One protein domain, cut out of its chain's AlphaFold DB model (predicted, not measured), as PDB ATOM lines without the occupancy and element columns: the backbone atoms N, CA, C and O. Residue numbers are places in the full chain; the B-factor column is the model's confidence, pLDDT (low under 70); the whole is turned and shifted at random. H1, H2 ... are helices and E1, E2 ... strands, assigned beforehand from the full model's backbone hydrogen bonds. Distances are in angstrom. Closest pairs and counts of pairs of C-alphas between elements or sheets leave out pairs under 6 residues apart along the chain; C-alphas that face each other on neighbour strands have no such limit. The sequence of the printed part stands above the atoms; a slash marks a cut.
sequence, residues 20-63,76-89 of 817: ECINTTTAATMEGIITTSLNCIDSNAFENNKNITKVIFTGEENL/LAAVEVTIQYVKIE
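Overview. This is residues 20 to 63 and 76 to 89 of the 817 residues of an uncharacterized protein of Entamoeba invadens IP1 (UniProt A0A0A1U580). With little regular structure, the domain is a small wall of three parallel strands, E1, E2 and E3, with the short helix H1 set off from the sheet and not on it; one face of the wall is bare, and loops cover the other face. The long link, residues 37 to 51, arches over that face from the end of E1 to the start of E2. The class is mixed: 58 residues are printed, 19 in named elements, H1 E1 E2 E3 along the chain, with sheet order E1, E2, E3. It is compact, radius of gyration of the C-alphas 11.0 A, spanning 30 by 22 by 14 A.

Arrangement. Inner strand E2, residues 52 to 57, is parallel to edge strand E1, residues 32 to 36, at 18 degrees; N 34 and O 54 are within hydrogen-bond range at 2.9 A. E2 is parallel to edge strand E3, residues 78 to 81, at 11 degrees; N 57 and O 80 are within range at 2.8 A. H1, residues 24 to 27, is not on the sheet, and is too short for any O i to N i+4 pair; its one O i to N i+3 pair is not within range.

Along the chain. E2 measures 14.2 A, E1 12.9 A, E3 10.0 A and H1 5.0 A. H1 begins at C-alpha 24 (186.679, 185.932, 212.255); E3 ends at C-alpha 81 (206.725, 184.200, 219.463).

Size, cuts and confidence. The C-alphas farthest apart, of Asn 48 and Tyr 85, are 30.1 A apart. Residues 64 to 75 are not printed; C-alphas 63 and 76 are 17.5 A apart across the cut. No printed residue has pLDDT under 70.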
ATOM      1  N   GLU A  20     196.848 183.241 203.942       77.56
ATOM      2  CA  GLU A  20     195.838 182.879 204.937       77.56
ATOM      3  C   GLU A  20     196.154 183.566 206.275       77.56
ATOM      4  O   GLU A  20     197.178 183.298 206.897       77.56
ATOM      5  N   CYS A  21     195.283 184.478 206.710       89.00
ATOM      6  CA  CYS A  21     195.284 185.036 208.063       89.00
ATOM      7  C   CYS A  21     194.235 184.320 208.915       89.00
ATOM      8  O   CYS A  21     193.237 183.822 208.387       89.00
ATOM      9  N   ILE A  22     194.411 184.316 210.240       93.12
ATOM     10  CA  ILE A  22     193.310 183.933 211.131       93.12
ATOM     11  C   ILE A  22     192.240 185.017 211.026       93.12
ATOM     12  O   ILE A  22     192.449 186.148 211.462       93.12
ATOM     13  N   ASN A  23     191.105 184.661 210.436       91.69
ATOM     14  CA  ASN A  23     189.945 185.526 210.265       91.69
ATOM     15  C   ASN A  23     188.859 185.226 211.305       91.69
ATOM     16  O   ASN A  23     188.921 184.235 212.038       91.69
ATOM     17  N   THR A  24     187.822 186.061 211.335       87.88
ATOM     18  CA  THR A  24     186.679 185.932 212.255       87.88
ATOM     19  C   THR A  24     186.005 184.562 212.206       87.88
ATOM     20  O   THR A  24     185.578 184.048 213.235       87.88
ATOM     21  N   THR A  25     185.923 183.937 211.030       85.88
ATOM     22  CA  THR A  25     185.280 182.627 210.860       85.88
ATOM     23  C   THR A  25     186.112 181.516 211.487       85.88
ATOM     24  O   THR A  25     185.568 180.664 212.184       85.88
ATOM     25  N   THR A  26     187.431 181.548 211.282       83.19
ATOM     26  CA  THR A  26     188.366 180.596 211.901       83.19
ATOM     27  C   THR A  26     188.486 180.797 213.410       83.19
ATOM     28  O   THR A  26     188.548 179.823 214.152       83.19
ATOM     29  N   ALA A  27     188.468 182.045 213.876       82.94
ATOM     30  CA  ALA A  27     188.619 182.395 215.282       82.94
ATOM     31  C   ALA A  27     187.369 182.109 216.135       82.94
ATOM     32  O   ALA A  27     187.496 181.910 217.343       82.94
ATOM     33  N   ALA A  28     186.174 182.050 215.536       81.81
ATOM     34  CA  ALA A  28     184.903 181.896 216.254       81.81
ATOM     35  C   ALA A  28     184.796 180.622 217.114       81.81
ATOM     36  O   ALA A  28     184.021 180.594 218.065       81.81
ATOM     37  N   THR A  29     185.547 179.568 216.784       84.31
ATOM     38  CA  THR A  29     185.550 178.289 217.516       84.31
ATOM     39  C   THR A  29     186.795 178.087 218.379       84.31
ATOM     40  O   THR A  29     186.916 177.060 219.045       84.31
ATOM     41  N   MET A  30     187.739 179.031 218.355       89.12
ATOM     42  CA  MET A  30     189.002 178.915 219.074       89.12
ATOM     43  C   MET A  30     188.857 179.380 220.525       89.12
ATOM     44  O   MET A  30     188.340 180.463 220.809       89.12
ATOM     45  N   GLU A  31     189.375 178.565 221.441       92.31
ATOM     46  CA  GLU A  31     189.314 178.776 222.887       92.31
ATOM     47  C   GLU A  31     190.617 178.301 223.546       92.31
ATOM     48  O   GLU A  31     191.344 177.471 222.997       92.31
ATOM     49  N   GLY A  32     190.923 178.802 224.744       93.75
ATOM     50  CA  GLY A  32     192.092 178.380 225.510       93.75
ATOM     51  C   GLY A  32     193.413 178.886 224.926       93.75
ATOM     52  O   GLY A  32     193.604 180.095 224.775       93.75
ATOM     53  N   ILE A  33     194.356 177.973 224.688       96.75
ATOM     54  CA  ILE A  33     195.686 178.282 224.148       96.75
ATOM     55  C   ILE A  33     195.677 178.007 222.648       96.75
ATOM     56  O   ILE A  33     195.487 176.869 222.222       96.75
ATOM     57  N   ILE A  34     195.939 179.039 221.853       95.25
ATOM     58  CA  ILE A  34     196.039 178.938 220.397       95.25
ATOM     59  C   ILE A  34     197.510 178.813 220.021       95.25
ATOM     60  O   ILE A  34     198.328 179.625 220.440       95.25
ATOM     61  N   THR A  35     197.845 177.814 219.206       95.31
ATOM     62  CA  THR A  35     199.166 177.690 218.572       95.31
ATOM     63  C   THR A  35     198.985 177.734 217.063       95.31
ATOM     64  O   THR A  35     198.164 176.987 216.530       95.31
ATOM     65  N   THR A  36     199.708 178.616 216.373       93.19
ATOM     66  CA  THR A  36     199.544 178.832 214.930       93.19
ATOM     67  C   THR A  36     200.865 179.135 214.229       93.19
ATOM     68  O   THR A  36     201.725 179.838 214.762       93.19
ATOM     69  N   SER A  37     201.011 178.633 213.001       93.44
ATOM     70  CA  SER A  37     202.084 179.017 212.079       93.44
ATOM     71  C   SER A  37     201.706 180.197 211.178       93.44
ATOM     72  O   SER A  37     202.562 180.692 210.449       93.44
ATOM     73  N   LEU A  38     200.441 180.635 211.197       93.94
ATOM     74  CA  LEU A  38     199.987 181.795 210.431       93.94
ATOM     75  C   LEU A  38     200.580 183.073 211.027       93.94
ATOM     76  O   LEU A  38     200.620 183.243 212.243       93.94
ATOM     77  N   ASN A  39     201.017 183.986 210.168       92.19
ATOM     78  CA  ASN A  39     201.719 185.204 210.565       92.19
ATOM     79  C   ASN A  39     200.815 186.433 210.680       92.19
ATOM     80  O   ASN A  39     201.293 187.527 210.972       92.19
ATOM     81  N   CYS A  40     199.517 186.291 210.429       94.56
ATOM     82  CA  CYS A  40     198.595 187.409 210.475       94.56
ATOM     83  C   CYS A  40     197.272 187.063 211.147       94.56
ATOM     84  O   CYS A  40     196.729 185.968 210.985       94.56
ATOM     85  N   ILE A  41     196.762 188.040 211.896       96.56
ATOM     86  CA  ILE A  41     195.451 188.010 212.539       96.56
ATOM     87  C   ILE A  41     194.631 189.153 211.946       96.56
ATOM     88  O   ILE A  41     194.989 190.322 212.112       96.56
ATOM     89  N   ASP A  42     193.564 188.805 211.232       95.31
ATOM     90  CA  ASP A  42     192.733 189.758 210.503       95.31
ATOM     91  C   ASP A  42     191.896 190.647 211.428       95.31
ATOM     92  O   ASP A  42     191.781 190.429 212.640       95.31
ATOM     93  N   SER A  43     191.291 191.670 210.824       95.38
ATOM     94  CA  SER A  43     190.440 192.613 211.535       95.38
ATOM     95  C   SER A  43     189.352 191.899 212.333       95.38
ATOM     96  O   SER A  43     188.608 191.083 211.784       95.38
ATOM     97  N   ASN A  44     189.220 192.266 213.606       95.62
ATOM     98  CA  ASN A  44     188.208 191.752 214.532       95.62
ATOM     99  C   ASN A  44     188.218 190.225 214.739       95.62
ATOM    100  O   ASN A  44     187.244 189.699 215.273       95.62
ATOM    101  N   ALA A  45     189.266 189.498 214.322       95.69
ATOM    102  CA  ALA A  45     189.254 188.032 214.329       95.69
ATOM    103  C   ALA A  45     188.846 187.452 215.694       95.69
ATOM    104  O   ALA A  45     187.944 186.622 215.756       95.69
ATOM    105  N   PHE A  46     189.435 187.949 216.781       97.06
ATOM    106  CA  PHE A  46     189.114 187.551 218.151       97.06
ATOM    107  C   PHE A  46     188.377 188.639 218.935       97.06
ATOM    108  O   PHE A  46     188.399 188.619 220.161       97.06
ATOM    109  N   GLU A  47     187.725 189.599 218.280       97.12
ATOM    110  CA  GLU A  47     187.070 190.689 219.004       97.12
ATOM    111  C   GLU A  47     186.070 190.152 220.050       97.12
ATOM    112  O   GLU A  47     185.201 189.331 219.755       97.12
ATOM    113  N   ASN A  48     186.206 190.612 221.294       96.56
ATOM    114  CA  ASN A  48     185.431 190.191 222.462       96.56
ATOM    115  C   ASN A  48     185.500 188.686 222.782       96.56
ATOM    116  O   ASN A  48     184.666 188.188 223.547       96.56
ATOM    117  N   ASN A  49     186.483 187.950 222.250       94.94
ATOM    118  CA  ASN A  49     186.673 186.545 222.587       94.94
ATOM    119  C   ASN A  49     187.193 186.424 224.029       94.94
ATOM    120  O   ASN A  49     188.337 186.745 224.347       94.94
ATOM    121  N   LYS A  50     186.327 185.937 224.920       95.19
ATOM    122  CA  LYS A  50     186.634 185.765 226.348       95.19
ATOM    123  C   LYS A  50     187.206 184.389 226.680       95.19
ATOM    124  O   LYS A  50     187.518 184.139 227.837       95.19
ATOM    125  N   ASN A  51     187.314 183.495 225.706       94.12
ATOM    126  CA  ASN A  51     187.701 182.108 225.943       94.12
ATOM    127  C   ASN A  51     189.183 181.879 225.647       94.12
ATOM    128  O   ASN A  51     189.780 180.955 226.199       94.12
ATOM    129  N   ILE A  52     189.798 182.716 224.808       96.88
ATOM    130  CA  ILE A  52     191.237 182.657 224.566       96.88
ATOM    131  C   ILE A  52     192.016 183.211 225.758       96.88
ATOM    132  O   ILE A  52     191.644 184.209 226.375       96.88
ATOM    133  N   THR A  53     193.118 182.541 226.067       97.00
ATOM    134  CA  THR A  53     193.992 182.864 227.202       97.00
ATOM    135  C   THR A  53     195.426 183.125 226.771       97.00
ATOM    136  O   THR A  53     196.137 183.883 227.428       97.00
ATOM    137  N   LYS A  54     195.861 182.532 225.655       98.06
ATOM    138  CA  LYS A  54     197.226 182.667 225.148       98.06
ATOM    139  C   LYS A  54     197.284 182.383 223.651       98.06
ATOM    140  O   LYS A  54     196.598 181.480 223.176       98.06
ATOM    141  N   VAL A  55     198.134 183.112 222.930       97.50
ATOM    142  CA  VAL A  55     198.424 182.871 221.507       97.50
ATOM    143  C   VAL A  55     199.922 182.647 221.325       97.50
ATOM    144  O   VAL A  55     200.727 183.441 221.804       97.50
ATOM    145  N   ILE A  56     200.294 181.564 220.646       97.44
ATOM    146  CA  ILE A  56     201.676 181.159 220.382       97.44
ATOM    147  C   ILE A  56     201.894 181.113 218.868       97.44
ATOM    148  O   ILE A  56     201.279 180.306 218.168       97.44
ATOM    149  N   PHE A  57     202.797 181.956 218.376       96.06
ATOM    150  CA  PHE A  57     203.225 181.982 216.983       96.06
ATOM    151  C   PHE A  57     204.470 181.104 216.779       96.06
ATOM    152  O   PHE A  57     205.506 181.288 217.434       96.06
ATOM    153  N   THR A  58     204.366 180.144 215.857       95.75
ATOM    154  CA  THR A  58     205.434 179.195 215.484       95.75
ATOM    155  C   THR A  58     205.910 179.338 214.041       95.75
ATOM    156  O   THR A  58     206.770 178.578 213.607       95.75
ATOM    157  N   GLY A  59     205.333 180.274 213.284       91.00
ATOM    158  CA  GLY A  59     205.721 180.558 211.904       91.00
ATOM    159  C   GLY A  59     207.008 181.378 211.813       91.00
ATOM    160  O   GLY A  59     207.352 182.110 212.736       91.00
ATOM    161  N   GLU A  60     207.701 181.268 210.679       94.25
ATOM    162  CA  GLU A  60     208.957 181.983 210.398       94.25
ATOM    163  C   GLU A  60     208.748 183.372 209.770       94.25
ATOM    164  O   GLU A  60     209.697 184.146 209.641       94.25
ATOM    165  N   GLU A  61     207.520 183.702 209.364       94.88
ATOM    166  CA  GLU A  61     207.196 184.986 208.743       94.88
ATOM    167  C   GLU A  61     206.884 186.076 209.783       94.88
ATOM    168  O   GLU A  61     206.381 185.800 210.873       94.88
ATOM    169  N   ASN A  62     207.142 187.340 209.427       95.75
ATOM    170  CA  ASN A  62     206.876 188.484 210.302       95.75
ATOM    171  C   ASN A  62     205.385 188.650 210.611       95.75
ATOM    172  O   ASN A  62     204.524 188.434 209.756       95.75
ATOM    173  N   LEU A  63     205.106 189.091 211.837       96.44
ATOM    174  CA  LEU A  63     203.763 189.152 212.390       96.44
ATOM    175  C   LEU A  63     203.010 190.407 211.962       96.44
ATOM    176  O   LEU A  63     203.552 191.518 211.947       96.44
ATOM    177  N   LEU A  76     192.921 187.059 227.572       98.25
ATOM    178  CA  LEU A  76     194.185 186.893 226.856       98.25
ATOM    179  C   LEU A  76     195.328 187.454 227.704       98.25
ATOM    180  O   LEU A  76     195.447 188.667 227.847       98.25
ATOM    181  N   ALA A  77     196.153 186.564 228.253       97.56
ATOM    182  CA  ALA A  77     197.221 186.887 229.193       97.56
ATOM    183  C   ALA A  77     198.621 186.922 228.560       97.56
ATOM    184  O   ALA A  77     199.518 187.571 229.100       97.56
ATOM    185  N   ALA A  78     198.819 186.244 227.425       97.94
ATOM    186  CA  ALA A  78     200.116 186.192 226.754       97.94
ATOM    187  C   ALA A  78     200.004 186.051 225.229       97.94
ATOM    188  O   ALA A  78     199.173 185.297 224.713       97.94
ATOM    189  N   VAL A  79     200.908 186.731 224.524       97.88
ATOM    190  CA  VAL A  79     201.187 186.543 223.097       97.88
ATOM    191  C   VAL A  79     202.670 186.230 222.965       97.88
ATOM    192  O   VAL A  79     203.512 187.048 223.321       97.88
ATOM    193  N   GLU A  80     202.987 185.033 222.484       95.75
ATOM    194  CA  GLU A  80     204.354 184.515 222.436       95.75
ATOM    195  C   GLU A  80     204.795 184.220 221.009       95.75
ATOM    196  O   GLU A  80     204.026 183.728 220.182       95.75
ATOM    197  N   VAL A  81     206.072 184.481 220.741       94.56
ATOM    198  CA  VAL A  81     206.725 184.200 219.463       94.56
ATOM    199  C   VAL A  81     207.886 183.257 219.735       94.56
ATOM    200  O   VAL A  81     208.841 183.623 220.420       94.56
ATOM    201  N   THR A  82     207.806 182.033 219.218       93.06
ATOM    202  CA  THR A  82     208.801 180.978 219.505       93.06
ATOM    203  C   THR A  82     210.125 181.172 218.764       93.06
ATOM    204  O   THR A  82     211.148 180.625 219.170       93.06
ATOM    205  N   ILE A  83     210.125 181.979 217.700       91.62
ATOM    206  CA  ILE A  83     211.276 182.203 216.828       91.62
ATOM    207  C   ILE A  83     211.818 183.621 217.038       91.62
ATOM    208  O   ILE A  83     211.117 184.612 216.844       91.62
ATOM    209  N   GLN A  84     213.087 183.734 217.437       88.81
ATOM    210  CA  GLN A  84     213.679 185.002 217.883       88.81
ATOM    211  C   GLN A  84     213.763 186.077 216.784       88.81
ATOM    212  O   GLN A  84     213.591 187.260 217.067       88.81
ATOM    213  N   TYR A  85     214.029 185.684 215.536       90.50
ATOM    214  CA  TYR A  85     214.236 186.623 214.425       90.50
ATOM    215  C   TYR A  85     212.941 187.121 213.768       90.50
ATOM    216  O   TYR A  85     213.000 188.043 212.953       90.50
ATOM    217  N   VAL A  86     211.793 186.539 214.120       93.94
ATOM    218  CA  VAL A  86     210.477 187.004 213.667       93.94
ATOM    219  C   VAL A  86     210.187 188.355 214.305       93.94
ATOM    220  O   VAL A  86     210.285 188.497 215.522       93.94
ATOM    221  N   LYS A  87     209.833 189.350 213.489       96.06
ATOM    222  CA  LYS A  87     209.529 190.719 213.931       96.06
ATOM    223  C   LYS A  87     208.052 191.033 213.750       96.06
ATOM    224  O   LYS A  87     207.343 190.334 213.028       96.06
ATOM    225  N   ILE A  88     207.608 192.130 214.352       96.12
ATOM    226  CA  ILE A  88     206.309 192.720 214.030       96.12
ATOM    227  C   ILE A  88     206.469 193.588 212.776       96.12
ATOM    228  O   ILE A  88     207.184 194.588 212.786       96.12
ATOM    229  N   GLU A  89     205.799 193.205 211.692       94.88
ATOM    230  CA  GLU A  89     205.707 193.999 210.460       94.88
ATOM    231  C   GLU A  89     204.556 195.008 210.541       94.88
ATOM    232  O   GLU A  89     204.694 196.149 210.099       94.88
TER     233      GLU A  89